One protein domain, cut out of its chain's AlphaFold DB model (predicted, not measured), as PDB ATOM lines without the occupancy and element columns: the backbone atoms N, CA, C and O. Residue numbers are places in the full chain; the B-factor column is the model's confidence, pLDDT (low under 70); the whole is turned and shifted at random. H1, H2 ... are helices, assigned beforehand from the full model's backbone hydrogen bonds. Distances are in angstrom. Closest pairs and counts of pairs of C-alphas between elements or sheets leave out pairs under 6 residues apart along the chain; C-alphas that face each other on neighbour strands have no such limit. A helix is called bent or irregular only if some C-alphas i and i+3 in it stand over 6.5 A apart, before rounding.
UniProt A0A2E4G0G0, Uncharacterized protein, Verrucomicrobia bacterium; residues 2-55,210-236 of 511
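This is residues 2 to 55 and 210 to 236 of the 511 residues of an uncharacterized protein of Verrucomicrobia bacterium (UniProt A0A2E4G0G0). One long helix, H1, makes most of the length, like an arm with a small head at its far end: residues 2 to 20 of H1 stick out, while the head holds H2, set about perpendicular to H1 near its last residues, and H3, whose beginning, at His 217, meets H1 further back, at Glu 25, and which stands about perpendicular to it. The short H4 and the last residues trail off beyond H3. The printed part has 81 residues with four named helices, in the order H1, H2, H3, H4, and no named strand; the class is all helix. The whole is loose, with a radius of gyration of the C-alphas of 16.5 A, and elongated, spanning 54 by 30 by 24 A.

H1, residues 2 to 33, stands free over residues 2 to 20. H2, residues 40 to 54, is close to H1 but not clearly touching it, with the C-alphas of Leu 32 and Phe 46 closest at 7.1 A. The lines of H1 and H2 are about perpendicular, at 88 degrees. H3, residues 216 to 224, touches H1, which meets it with residues 21 to 29 alone; the closest C-alphas are those of Glu 25 and His 217, 5.8 A apart. The lines of H1 and H3 are also about perpendicular, at 86 degrees. H2 and H3 are near each other, with 8 pairs of C-alphas within 10 A. H4, residues 228 to 231, is close to H3 but not clearly touching it: the closest C-alphas, those of Ser 224 and Tyr 231, are 7.4 A apart. H4 is apart from H1 and from H2. In H1 and H3 every O i to N i+4 pair is within hydrogen-bond range, in H2 9 of 11 are, and H4 is too short for such a pair, its one O i to N i+3 pair not being within range.

H1 begins at C-alpha 2, at (38.960, 54.092, 110.679), and ends at C-alpha 33, at (35.077, 69.395, 66.829), 46.6 A away. H2 is 19.6 A long from first to last C-alpha and is irregular: C-alphas 41 and 44 are 7.2 A apart. H3 is 12.0 A long and H4 5.3 A, ending at C-alpha 231, at (17.844, 54.493, 69.079).

The C-alphas of Lys 2 and Pro 236 are the two farthest apart, at 55.2 A. Without the stretches that stand free, residues 2 to 20 and 224 to 230, the body spans 30 by 25 by 17 A. Residues 56 to 209 are not printed, and C-alphas 55 and 210 are 6.9 A apart across this cut, which falls in the link from H2 to H3. The link from H1 to H2 is short and that from H3 to H4 tight. The mean pLDDT of the printed part is 81.3, and residues 223 to 236 are under 70.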
ATOM      1  N   LYS A   2      39.343  54.915 111.851       70.81
ATOM      2  CA  LYS A   2      38.960  54.092 110.679       70.81
ATOM      3  C   LYS A   2      37.873  54.731 109.798       70.81
ATOM      4  O   LYS A   2      38.056  54.793 108.591       70.81
ATOM      5  N   LEU A   3      36.823  55.296 110.404       73.62
ATOM      6  CA  LEU A   3      35.739  55.966 109.668       73.62
ATOM      7  C   LEU A   3      36.247  57.162 108.844       73.62
ATOM      8  O   LEU A   3      35.979  57.237 107.658       73.62
ATOM      9  N   LYS A   4      37.094  58.021 109.429       79.12
ATOM     10  CA  LYS A   4      37.707  59.168 108.730       79.12
ATOM     11  C   LYS A   4      38.568  58.740 107.530       79.12
ATOM     12  O   LYS A   4      38.509  59.383 106.490       79.12
ATOM     13  N   LYS A   5      39.343  57.652 107.654       82.75
ATOM     14  CA  LYS A   5      40.130  57.102 106.532       82.75
ATOM     15  C   LYS A   5      39.232  56.532 105.429       82.75
ATOM     16  O   LYS A   5      39.512  56.770 104.262       82.75
ATOM     17  N   ALA A   6      38.147  55.844 105.794       83.44
ATOM     18  CA  ALA A   6      37.163  55.343 104.835       83.44
ATOM     19  C   ALA A   6      36.450  56.489 104.096       83.44
ATOM     20  O   ALA A   6      36.348  56.445 102.878       83.44
ATOM     21  N   THR A   7      36.039  57.549 104.798       87.75
ATOM     22  CA  THR A   7      35.415  58.732 104.178       87.75
ATOM     23  C   THR A   7      36.356  59.433 103.200       87.75
ATOM     24  O   THR A   7      35.936  59.768 102.099       87.75
ATOM     25  N   ILE A   8      37.632  59.619 103.562       89.88
ATOM     26  CA  ILE A   8      38.630  60.214 102.657       89.88
ATOM     27  C   ILE A   8      38.846  59.324 101.430       89.88
ATOM     28  O   ILE A   8      38.898  59.830 100.315       89.88
ATOM     29  N   PHE A   9      38.934  58.005 101.619       91.44
ATOM     30  CA  PHE A   9      39.083  57.059 100.515       91.44
ATOM     31  C   PHE A   9      37.878  57.090  99.565       91.44
ATOM     32  O   PHE A   9      38.060  57.173  98.354       91.44
ATOM     33  N   ILE A  10      36.651  57.079 100.091       91.56
ATOM     34  CA  ILE A  10      35.429  57.190  99.282       91.56
ATOM     35  C   ILE A  10      35.407  58.527  98.532       91.56
ATOM     36  O   ILE A  10      35.198  58.538  97.323       91.56
ATOM     37  N   GLY A  11      35.692  59.640  99.218       92.31
ATOM     38  CA  GLY A  11      35.750  60.966  98.599       92.31
ATOM     39  C   GLY A  11      36.778  61.047  97.470       92.31
ATOM     40  O   GLY A  11      36.463  61.548  96.395       92.31
ATOM     41  N   TYR A  12      37.973  60.486  97.670       94.69
ATOM     42  CA  TYR A  12      38.998  60.393  96.629       94.69
ATOM     43  C   TYR A  12      38.502  59.618  95.402       94.69
ATOM     44  O   TYR A  12      38.641  60.099  94.283       94.69
ATOM     45  N   ASN A  13      37.876  58.453  95.598       94.81
ATOM     46  CA  ASN A  13      37.368  57.654  94.480       94.81
ATOM     47  C   ASN A  13      36.238  58.364  93.723       94.81
ATOM     48  O   ASN A  13      36.219  58.312  92.499       94.81
ATOM     49  N   ILE A  14      35.339  59.071  94.417       95.06
ATOM     50  CA  ILE A  14      34.296  59.880  93.768       95.06
ATOM     51  C   ILE A  14      34.928  60.955  92.877       95.06
ATOM     52  O   ILE A  14      34.509  61.119  91.734       95.06
ATOM     53  N   VAL A  15      35.961  61.650  93.367       95.38
ATOM     54  CA  VAL A  15      36.682  62.662  92.578       95.38
ATOM     55  C   VAL A  15      37.368  62.032  91.368       95.38
ATOM     56  O   VAL A  15      37.264  62.568  90.270       95.38
ATOM     57  N   VAL A  16      38.035  60.887  91.536       95.62
ATOM     58  CA  VAL A  16      38.682  60.183  90.419       95.62
ATOM     59  C   VAL A  16      37.659  59.774  89.361       95.62
ATOM     60  O   VAL A  16      37.878  60.040  88.183       95.62
ATOM     61  N   VAL A  17      36.527  59.187  89.762       93.38
ATOM     62  CA  VAL A  17      35.445  58.820  88.834       93.38
ATOM     63  C   VAL A  17      34.922  60.056  88.108       93.38
ATOM     64  O   VAL A  17      34.817  60.038  86.887       93.38
ATOM     65  N   PHE A  18      34.664  61.150  88.827       93.00
ATOM     66  CA  PHE A  18      34.215  62.403  88.226       93.00
ATOM     67  C   PHE A  18      35.209  62.942  87.185       93.00
ATOM     68  O   PHE A  18      34.806  63.290  86.079       93.00
ATOM     69  N   LEU A  19      36.511  62.946  87.492       95.06
ATOM     70  CA  LEU A  19      37.550  63.386  86.555       95.06
ATOM     71  C   LEU A  19      37.622  62.507  85.302       95.06
ATOM     72  O   LEU A  19      37.814  63.029  84.207       95.06
ATOM     73  N   VAL A  20      37.440  61.191  85.443       94.06
ATOM     74  CA  VAL A  20      37.380  60.271  84.298       94.06
ATOM     75  C   VAL A  20      36.162  60.569  83.421       94.06
ATOM     76  O   VAL A  20      36.303  60.623  82.204       94.06
ATOM     77  N   LEU A  21      34.990  60.820  84.014       92.56
ATOM     78  CA  LEU A  21      33.790  61.200  83.258       92.56
ATOM     79  C   LEU A  21      33.991  62.523  82.510       92.56
ATOM     80  O   LEU A  21      33.674  62.603  81.327       92.56
ATOM     81  N   CYS A  22      34.595  63.525  83.156       94.19
ATOM     82  CA  CYS A  22      34.957  64.779  82.495       94.19
ATOM     83  C   CYS A  22      35.935  64.561  81.336       94.19
ATOM     84  O   CYS A  22      35.789  65.195  80.296       94.19
ATOM     85  N   LEU A  23      36.921  63.672  81.496       95.19
ATOM     86  CA  LEU A  23      37.880  63.358  80.437       95.19
ATOM     87  C   LEU A  23      37.196  62.697  79.234       95.19
ATOM     88  O   LEU A  23      37.524  63.030  78.100       95.19
ATOM     89  N   ILE A  24      36.247  61.786  79.475       91.88
ATOM     90  CA  ILE A  24      35.461  61.142  78.415       91.88
ATOM     91  C   ILE A  24      34.609  62.182  77.689       91.88
ATOM     92  O   ILE A  24      34.679  62.263  76.468       91.88
ATOM     93  N   GLU A  25      33.851  62.992  78.428       94.19
ATOM     94  CA  GLU A  25      32.992  64.037  77.865       94.19
ATOM     95  C   GLU A  25      33.808  65.013  77.006       94.19
ATOM     96  O   GLU A  25      33.511  65.209  75.830       94.19
ATOM     97  N   PHE A  26      34.894  65.559  77.563       95.56
ATOM     98  CA  PHE A  26      35.739  66.528  76.869       95.56
ATOM     99  C   PHE A  26      36.479  65.905  75.683       95.56
ATOM    100  O   PHE A  26      36.594  66.527  74.630       95.56
ATOM    101  N   GLY A  27      36.963  64.669  75.832       95.31
ATOM    102  CA  GLY A  27      37.592  63.921  74.747       95.31
ATOM    103  C   GLY A  27      36.622  63.667  73.593       95.31
ATOM    104  O   GLY A  27      36.996  63.835  72.435       95.31
ATOM    105  N   PHE A  28      35.367  63.334  73.897       94.00
ATOM    106  CA  PHE A  28      34.333  63.124  72.887       94.00
ATOM    107  C   PHE A  28      33.976  64.427  72.164       94.00
ATOM    108  O   PHE A  28      33.976  64.459  70.935       94.00
ATOM    109  N   THR A  29      33.772  65.524  72.901       94.44
ATOM    110  CA  THR A  29      33.546  66.854  72.312       94.44
ATOM    111  C   THR A  29      34.729  67.310  71.455       94.44
ATOM    112  O   THR A  29      34.527  67.836  70.363       94.44
ATOM    113  N   TYR A  30      35.967  67.089  71.909       95.75
ATOM    114  CA  TYR A  30      37.168  67.402  71.132       95.75
ATOM    115  C   TYR A  30      37.176  66.644  69.801       95.75
ATOM    116  O   TYR A  30      37.393  67.248  68.756       95.75
ATOM    117  N   LEU A  31      36.896  65.338  69.820       95.56
ATOM    118  CA  LEU A  31      36.835  64.528  68.604       95.56
ATOM    119  C   LEU A  31      35.713  64.980  67.661       95.56
ATOM    120  O   LEU A  31      35.943  65.041  66.456       95.56
ATOM    121  N   LEU A  32      34.547  65.371  68.190       93.50
ATOM    122  CA  LEU A  32      33.456  65.932  67.386       93.50
ATOM    123  C   LEU A  32      33.828  67.268  66.717       93.50
ATOM    124  O   LEU A  32      33.456  67.504  65.574       93.50
ATOM    125  N   ASN A  33      34.590  68.129  67.396       93.69
ATOM    126  CA  ASN A  33      35.077  69.395  66.829       93.69
ATOM    127  C   ASN A  33      36.307  69.215  65.915       93.69
ATOM    128  O   ASN A  33      36.687  70.126  65.180       93.69
ATOM    129  N   HIS A  34      36.962  68.053  65.970       92.56
ATOM    130  CA  HIS A  34      38.164  67.742  65.200       92.56
ATOM    131  C   HIS A  34      38.039  66.371  64.521       92.56
ATOM    132  O   HIS A  34      38.822  65.464  64.820       92.56
ATOM    133  N   PRO A  35      37.111  66.204  63.558       90.56
ATOM    134  CA  PRO A  35      36.809  64.908  62.942       90.56
ATOM    135  C   PRO A  35      38.027  64.211  62.318       90.56
ATOM    136  O   PRO A  35      38.127  62.987  62.333       90.56
ATOM    137  N   ARG A  36      39.021  64.975  61.843       89.62
ATOM    138  CA  ARG A  36      40.293  64.436  61.319       89.62
ATOM    139  C   ARG A  36      41.154  63.727  62.369       89.62
ATOM    140  O   ARG A  36      42.058  62.983  62.007       89.62
ATOM    141  N   SER A  37      40.926  63.989  63.654       92.62
ATOM    142  CA  SER A  37      41.610  63.323  64.770       92.62
ATOM    143  C   SER A  37      40.946  62.005  65.176       92.62
ATOM    144  O   SER A  37      41.480  61.299  66.032       92.62
ATOM    145  N   ILE A  38      39.799  61.657  64.588       92.12
ATOM    146  CA  ILE A  38      39.088  60.419  64.901       92.12
ATOM    147  C   ILE A  38      39.802  59.244  64.232       92.12
ATOM    148  O   ILE A  38      40.070  59.294  63.030       92.12
ATOM    149  N   PRO A  39      40.101  58.157  64.966       90.12
ATOM    150  CA  PRO A  39      40.668  56.971  64.343       90.12
ATOM    151  C   PRO A  39      39.695  56.391  63.311       90.12
ATOM    152  O   PRO A  39      38.502  56.267  63.587       90.12
ATOM    153  N   HIS A  40      40.214  55.983  62.152       87.50
ATOM    154  CA  HIS A  40      39.423  55.573  60.985       87.50
ATOM    155  C   HIS A  40      38.278  54.593  61.314       87.50
ATOM    156  O   HIS A  40      37.138  54.824  60.923       87.50
ATOM    157  N   ASN A  41      38.548  53.569  62.131       89.56
ATOM    158  CA  ASN A  41      37.562  52.548  62.514       89.56
ATOM    159  C   ASN A  41      36.373  53.088  63.331       89.56
ATOM    160  O   ASN A  41      35.345  52.427  63.422       89.56
ATOM    161  N   TYR A  42      36.508  54.264  63.946       86.56
ATOM    162  CA  TYR A  42      35.454  54.892  64.744       86.56
ATOM    163  C   TYR A  42      34.767  56.052  64.025       86.56
ATOM    164  O   TYR A  42      33.742  56.529  64.506       86.56
ATOM    165  N   PHE A  43      35.284  56.484  62.871       87.12
ATOM    166  CA  PHE A  43      34.758  57.640  62.148       87.12
ATOM    167  C   PHE A  43      33.265  57.500  61.837       87.12
ATOM    168  O   PHE A  43      32.492  58.400  62.157       87.12
ATOM    169  N   GLY A  44      32.834  56.340  61.327       85.62
ATOM    170  CA  GLY A  44      31.418  56.075  61.044       85.62
ATOM    171  C   GLY A  44      30.515  56.174  62.281       85.62
ATOM    172  O   GLY A  44      29.408  56.695  62.196       85.62
ATOM    173  N   HIS A  45      30.996  55.756  63.458       86.44
ATOM    174  CA  HIS A  45      30.232  55.870  64.705       86.44
ATOM    175  C   HIS A  45      30.071  57.321  65.158       86.44
ATOM    176  O   HIS A  45      28.982  57.713  65.569       86.44
ATOM    177  N   PHE A  46      31.131  58.123  65.059       89.38
ATOM    178  CA  PHE A  46      31.060  59.551  65.362       89.38
ATOM    179  C   PHE A  46      30.199  60.306  64.352       89.38
ATOM    180  O   PHE A  46      29.415  61.158  64.756       89.38
ATOM    181  N   LYS A  47      30.282  59.956  63.066       87.50
ATOM    182  CA  LYS A  47      29.432  60.536  62.025       87.50
ATOM    183  C   LYS A  47      27.951  60.228  62.268       87.50
ATOM    184  O   LYS A  47      27.121  61.130  62.221       87.50
ATOM    185  N   ASN A  48      27.620  58.984  62.621       85.00
ATOM    186  CA  ASN A  48      26.251  58.609  62.990       85.00
ATOM    187  C   ASN A  48      25.792  59.317  64.268       85.00
ATOM    188  O   ASN A  48      24.673  59.818  64.321       85.00
ATOM    189  N   TYR A  49      26.653  59.404  65.287       87.81
ATOM    190  CA  TYR A  49      26.355  60.177  66.492       87.81
ATOM    191  C   TYR A  49      26.049  61.636  66.143       87.81
ATOM    192  O   TYR A  49      25.047  62.179  66.606       87.81
ATOM    193  N   TYR A  50      26.878  62.250  65.294       90.06
ATOM    194  CA  TYR A  50      26.663  63.608  64.823       90.06
ATOM    195  C   TYR A  50      25.291  63.744  64.160       90.06
ATOM    196  O   TYR A  50      24.464  64.512  64.640       90.06
ATOM    197  N   LYS A  51      25.000  62.921  63.147       85.94
ATOM    198  CA  LYS A  51      23.742  62.966  62.389       85.94
ATOM    199  C   LYS A  51      22.490  62.813  63.257       85.94
ATOM    200  O   LYS A  51      21.487  63.462  62.981       85.94
ATOM    201  N   LEU A  52      22.533  61.948  64.272       80.94
ATOM    202  CA  LEU A  52      21.346  61.564  65.043       80.94
ATOM    203  C   LEU A  52      21.158  62.358  66.343       80.94
ATOM    204  O   LEU A  52      20.044  62.402  66.851       80.94
ATOM    205  N   VAL A  53      22.225  62.928  66.914       84.50
ATOM    206  CA  VAL A  53      22.205  63.455  68.296       84.50
ATOM    207  C   VAL A  53      22.782  64.865  68.429       84.50
ATOM    208  O   VAL A  53      22.426  65.590  69.362       84.50
ATOM    209  N   ASP A  54      23.730  65.244  67.573       89.19
ATOM    210  CA  ASP A  54      24.544  66.452  67.771       89.19
ATOM    211  C   ASP A  54      24.329  67.518  66.687       89.19
ATOM    212  O   ASP A  54      24.473  68.702  66.978       89.19
ATOM    213  N   LYS A  55      23.958  67.113  65.465       90.25
ATOM    214  CA  LYS A  55      23.683  67.996  64.326       90.25
ATOM    215  C   LYS A  55      22.418  68.807  64.591       90.25
ATOM    216  O   LYS A  55      21.328  68.252  64.742       90.25
ATOM    217  N   ASN A 210      18.916  67.507  70.657       81.06
ATOM    218  CA  ASN A 210      20.103  68.263  70.269       81.06
ATOM    219  C   ASN A 210      20.641  69.126  71.415       81.06
ATOM    220  O   ASN A 210      21.855  69.312  71.519       81.06
ATOM    221  N   GLY A 211      19.775  69.578  72.327       82.00
ATOM    222  CA  GLY A 211      20.157  70.416  73.460       82.00
ATOM    223  C   GLY A 211      21.277  69.806  74.305       82.00
ATOM    224  O   GLY A 211      21.218  68.645  74.717       82.00
ATOM    225  N   TYR A 212      22.325  70.588  74.571       85.12
ATOM    226  CA  TYR A 212      23.397  70.148  75.461       85.12
ATOM    227  C   TYR A 212      22.943  70.170  76.923       85.12
ATOM    228  O   TYR A 212      22.362  71.144  77.403       85.12
ATOM    229  N   TYR A 213      23.297  69.120  77.658       87.88
ATOM    230  CA  TYR A 213      23.237  69.064  79.114       87.88
ATOM    231  C   TYR A 213      24.550  68.468  79.645       87.88
ATOM    232  O   TYR A 213      25.208  67.715  78.922       87.88
ATOM    233  N   PRO A 214      24.973  68.787  80.884       90.56
ATOM    234  CA  PRO A 214      26.227  68.270  81.424       90.56
ATOM    235  C   PRO A 214      26.304  66.743  81.326       90.56
ATOM    236  O   PRO A 214      25.399  66.054  81.797       90.56
ATOM    237  N   MET A 215      27.402  66.233  80.760       89.44
ATOM    238  CA  MET A 215      27.631  64.803  80.499       89.44
ATOM    239  C   MET A 215      26.733  64.187  79.413       89.44
ATOM    240  O   MET A 215      26.530  62.972  79.418       89.44
ATOM    241  N   LYS A 216      26.192  64.983  78.476       89.00
ATOM    242  CA  LYS A 216      25.359  64.490  77.364       89.00
ATOM    243  C   LYS A 216      26.027  63.343  76.616       89.00
ATOM    244  O   LYS A 216      25.387  62.313  76.399       89.00
ATOM    245  N   HIS A 217      27.291  63.491  76.223       89.69
ATOM    246  CA  HIS A 217      27.951  62.482  75.398       89.69
ATOM    247  C   HIS A 217      28.145  61.181  76.174       89.69
ATOM    248  O   HIS A 217      27.784  60.111  75.681       89.69
ATOM    249  N   PHE A 218      28.622  61.269  77.419       87.31
ATOM    250  CA  PHE A 218      28.716  60.101  78.294       87.31
ATOM    251  C   PHE A 218      27.355  59.429  78.516       87.31
ATOM    252  O   PHE A 218      27.253  58.209  78.378       87.31
ATOM    253  N   SER A 219      26.310  60.199  78.827       83.75
ATOM    254  CA  SER A 219      24.963  59.673  79.064       83.75
ATOM    255  C   SER A 219      24.407  58.969  77.834       83.75
ATOM    256  O   SER A 219      23.899  57.858  77.956       83.75
ATOM    257  N   VAL A 220      24.561  59.554  76.643       83.00
ATOM    258  CA  VAL A 220      24.132  58.922  75.392       83.00
ATOM    259  C   VAL A 220      24.907  57.628  75.140       83.00
ATOM    260  O   VAL A 220      24.283  56.602  74.879       83.00
ATOM    261  N   LEU A 221      26.234  57.626  75.288       80.44
ATOM    262  CA  LEU A 221      27.058  56.425  75.110       80.44
ATOM    263  C   LEU A 221      26.683  55.321  76.107       80.44
ATOM    264  O   LEU A 221      26.473  54.177  75.710       80.44
ATOM    265  N   ALA A 222      26.530  55.660  77.387       75.81
ATOM    266  CA  ALA A 222      26.097  54.725  78.422       75.81
ATOM    267  C   ALA A 222      24.687  54.190  78.141       75.81
ATOM    268  O   ALA A 222      24.417  53.005  78.336       75.81
ATOM    269  N   SER A 223      23.804  55.050  77.633       69.25
ATOM    270  CA  SER A 223      22.451  54.676  77.252       69.25
ATOM    271  C   SER A 223      22.427  53.813  75.995       69.25
ATOM    272  O   SER A 223      21.639  52.889  75.957       69.25
ATOM    273  N   SER A 224      23.327  53.987  75.022       60.22
ATOM    274  CA  SER A 224      23.387  53.176  73.793       60.22
ATOM    275  C   SER A 224      23.666  51.687  74.061       60.22
ATOM    276  O   SER A 224      23.224  50.825  73.306       60.22
ATOM    277  N   ILE A 225      24.294  51.376  75.202       50.84
ATOM    278  CA  ILE A 225      24.500  50.009  75.708       50.84
ATOM    279  C   ILE A 225      23.181  49.395  76.247       50.84
ATOM    280  O   ILE A 225      23.035  48.175  76.257       50.84
ATOM    281  N   PHE A 226      22.197  50.218  76.642       39.97
ATOM    282  CA  PHE A 226      20.892  49.806  77.199       39.97
ATOM    283  C   PHE A 226      19.662  50.159  76.321       39.97
ATOM    284  O   PHE A 226      18.612  49.539  76.474       39.97
ATOM    285  N   LEU A 227      19.783  51.105  75.385       43.56
ATOM    286  CA  LEU A 227      18.723  51.752  74.591       43.56
ATOM    287  C   LEU A 227      18.866  51.491  73.088       43.56
ATOM    288  O   LEU A 227      18.278  52.203  72.278       43.56
ATOM    289  N   ALA A 228      19.587  50.441  72.689       45.62
ATOM    290  CA  ALA A 228      19.669  50.018  71.287       45.62
ATOM    291  C   ALA A 228      18.283  49.863  70.615       45.62
ATOM    292  O   ALA A 228      18.175  49.999  69.404       45.62
ATOM    293  N   LYS A 229      17.210  49.638  71.391       38.62
ATOM    294  CA  LYS A 229      15.819  49.620  70.904       38.62
ATOM    295  C   LYS A 229      15.184  51.000  70.687       38.62
ATOM    296  O   LYS A 229      14.372  51.125  69.782       38.62
ATOM    297  N   GLU A 230      15.526  52.006  71.488       41.44
ATOM    298  CA  GLU A 230      14.975  53.369  71.372       41.44
ATOM    299  C   GLU A 230      15.720  54.168  70.295       41.44
ATOM    300  O   GLU A 230      15.100  54.849  69.489       41.44
ATOM    301  N   TYR A 231      17.038  53.968  70.186       42.12
ATOM    302  CA  TYR A 231      17.844  54.493  69.079       42.12
ATOM    303  C   TYR A 231      17.492  53.853  67.728       42.12
ATOM    304  O   TYR A 231      17.571  54.524  66.708       42.12
ATOM    305  N   ALA A 232      17.067  52.584  67.699       38.41
ATOM    306  CA  ALA A 232      16.551  51.946  66.482       38.41
ATOM    307  C   ALA A 232      15.130  52.411  66.107       38.41
ATOM    308  O   ALA A 232      14.727  52.266  64.957       38.41
ATOM    309  N   ALA A 233      14.376  52.971  67.061       35.38
ATOM    310  CA  ALA A 233      13.078  53.603  66.817       35.38
ATOM    311  C   ALA A 233      13.210  55.076  66.384       35.38
ATOM    312  O   ALA A 233      12.210  55.709  66.041       35.38
ATOM    313  N   TYR A 234      14.431  55.618  66.381       38.62
ATOM    314  CA  TYR A 234      14.723  56.951  65.877       38.62
ATOM    315  C   TYR A 234      14.606  56.959  64.349       38.62
ATOM    316  O   TYR A 234      15.553  56.644  63.627       38.62
ATOM    317  N   LYS A 235      13.424  57.319  63.846       39.09
ATOM    318  CA  LYS A 235      13.288  57.793  62.471       39.09
ATOM    319  C   LYS A 235      13.909  59.195  62.405       39.09
ATOM    320  O   LYS A 235      13.540  60.033  63.231       39.09
ATOM    321  N   PRO A 236      14.841  59.470  61.473       40.03
ATOM    322  CA  PRO A 236      15.321  60.822  61.239       40.03
ATOM    323  C   PRO A 236      14.124  61.750  61.082       40.03
ATOM    324  O   PRO A 236      13.209  61.461  60.318       40.03
TER     325      PRO A 236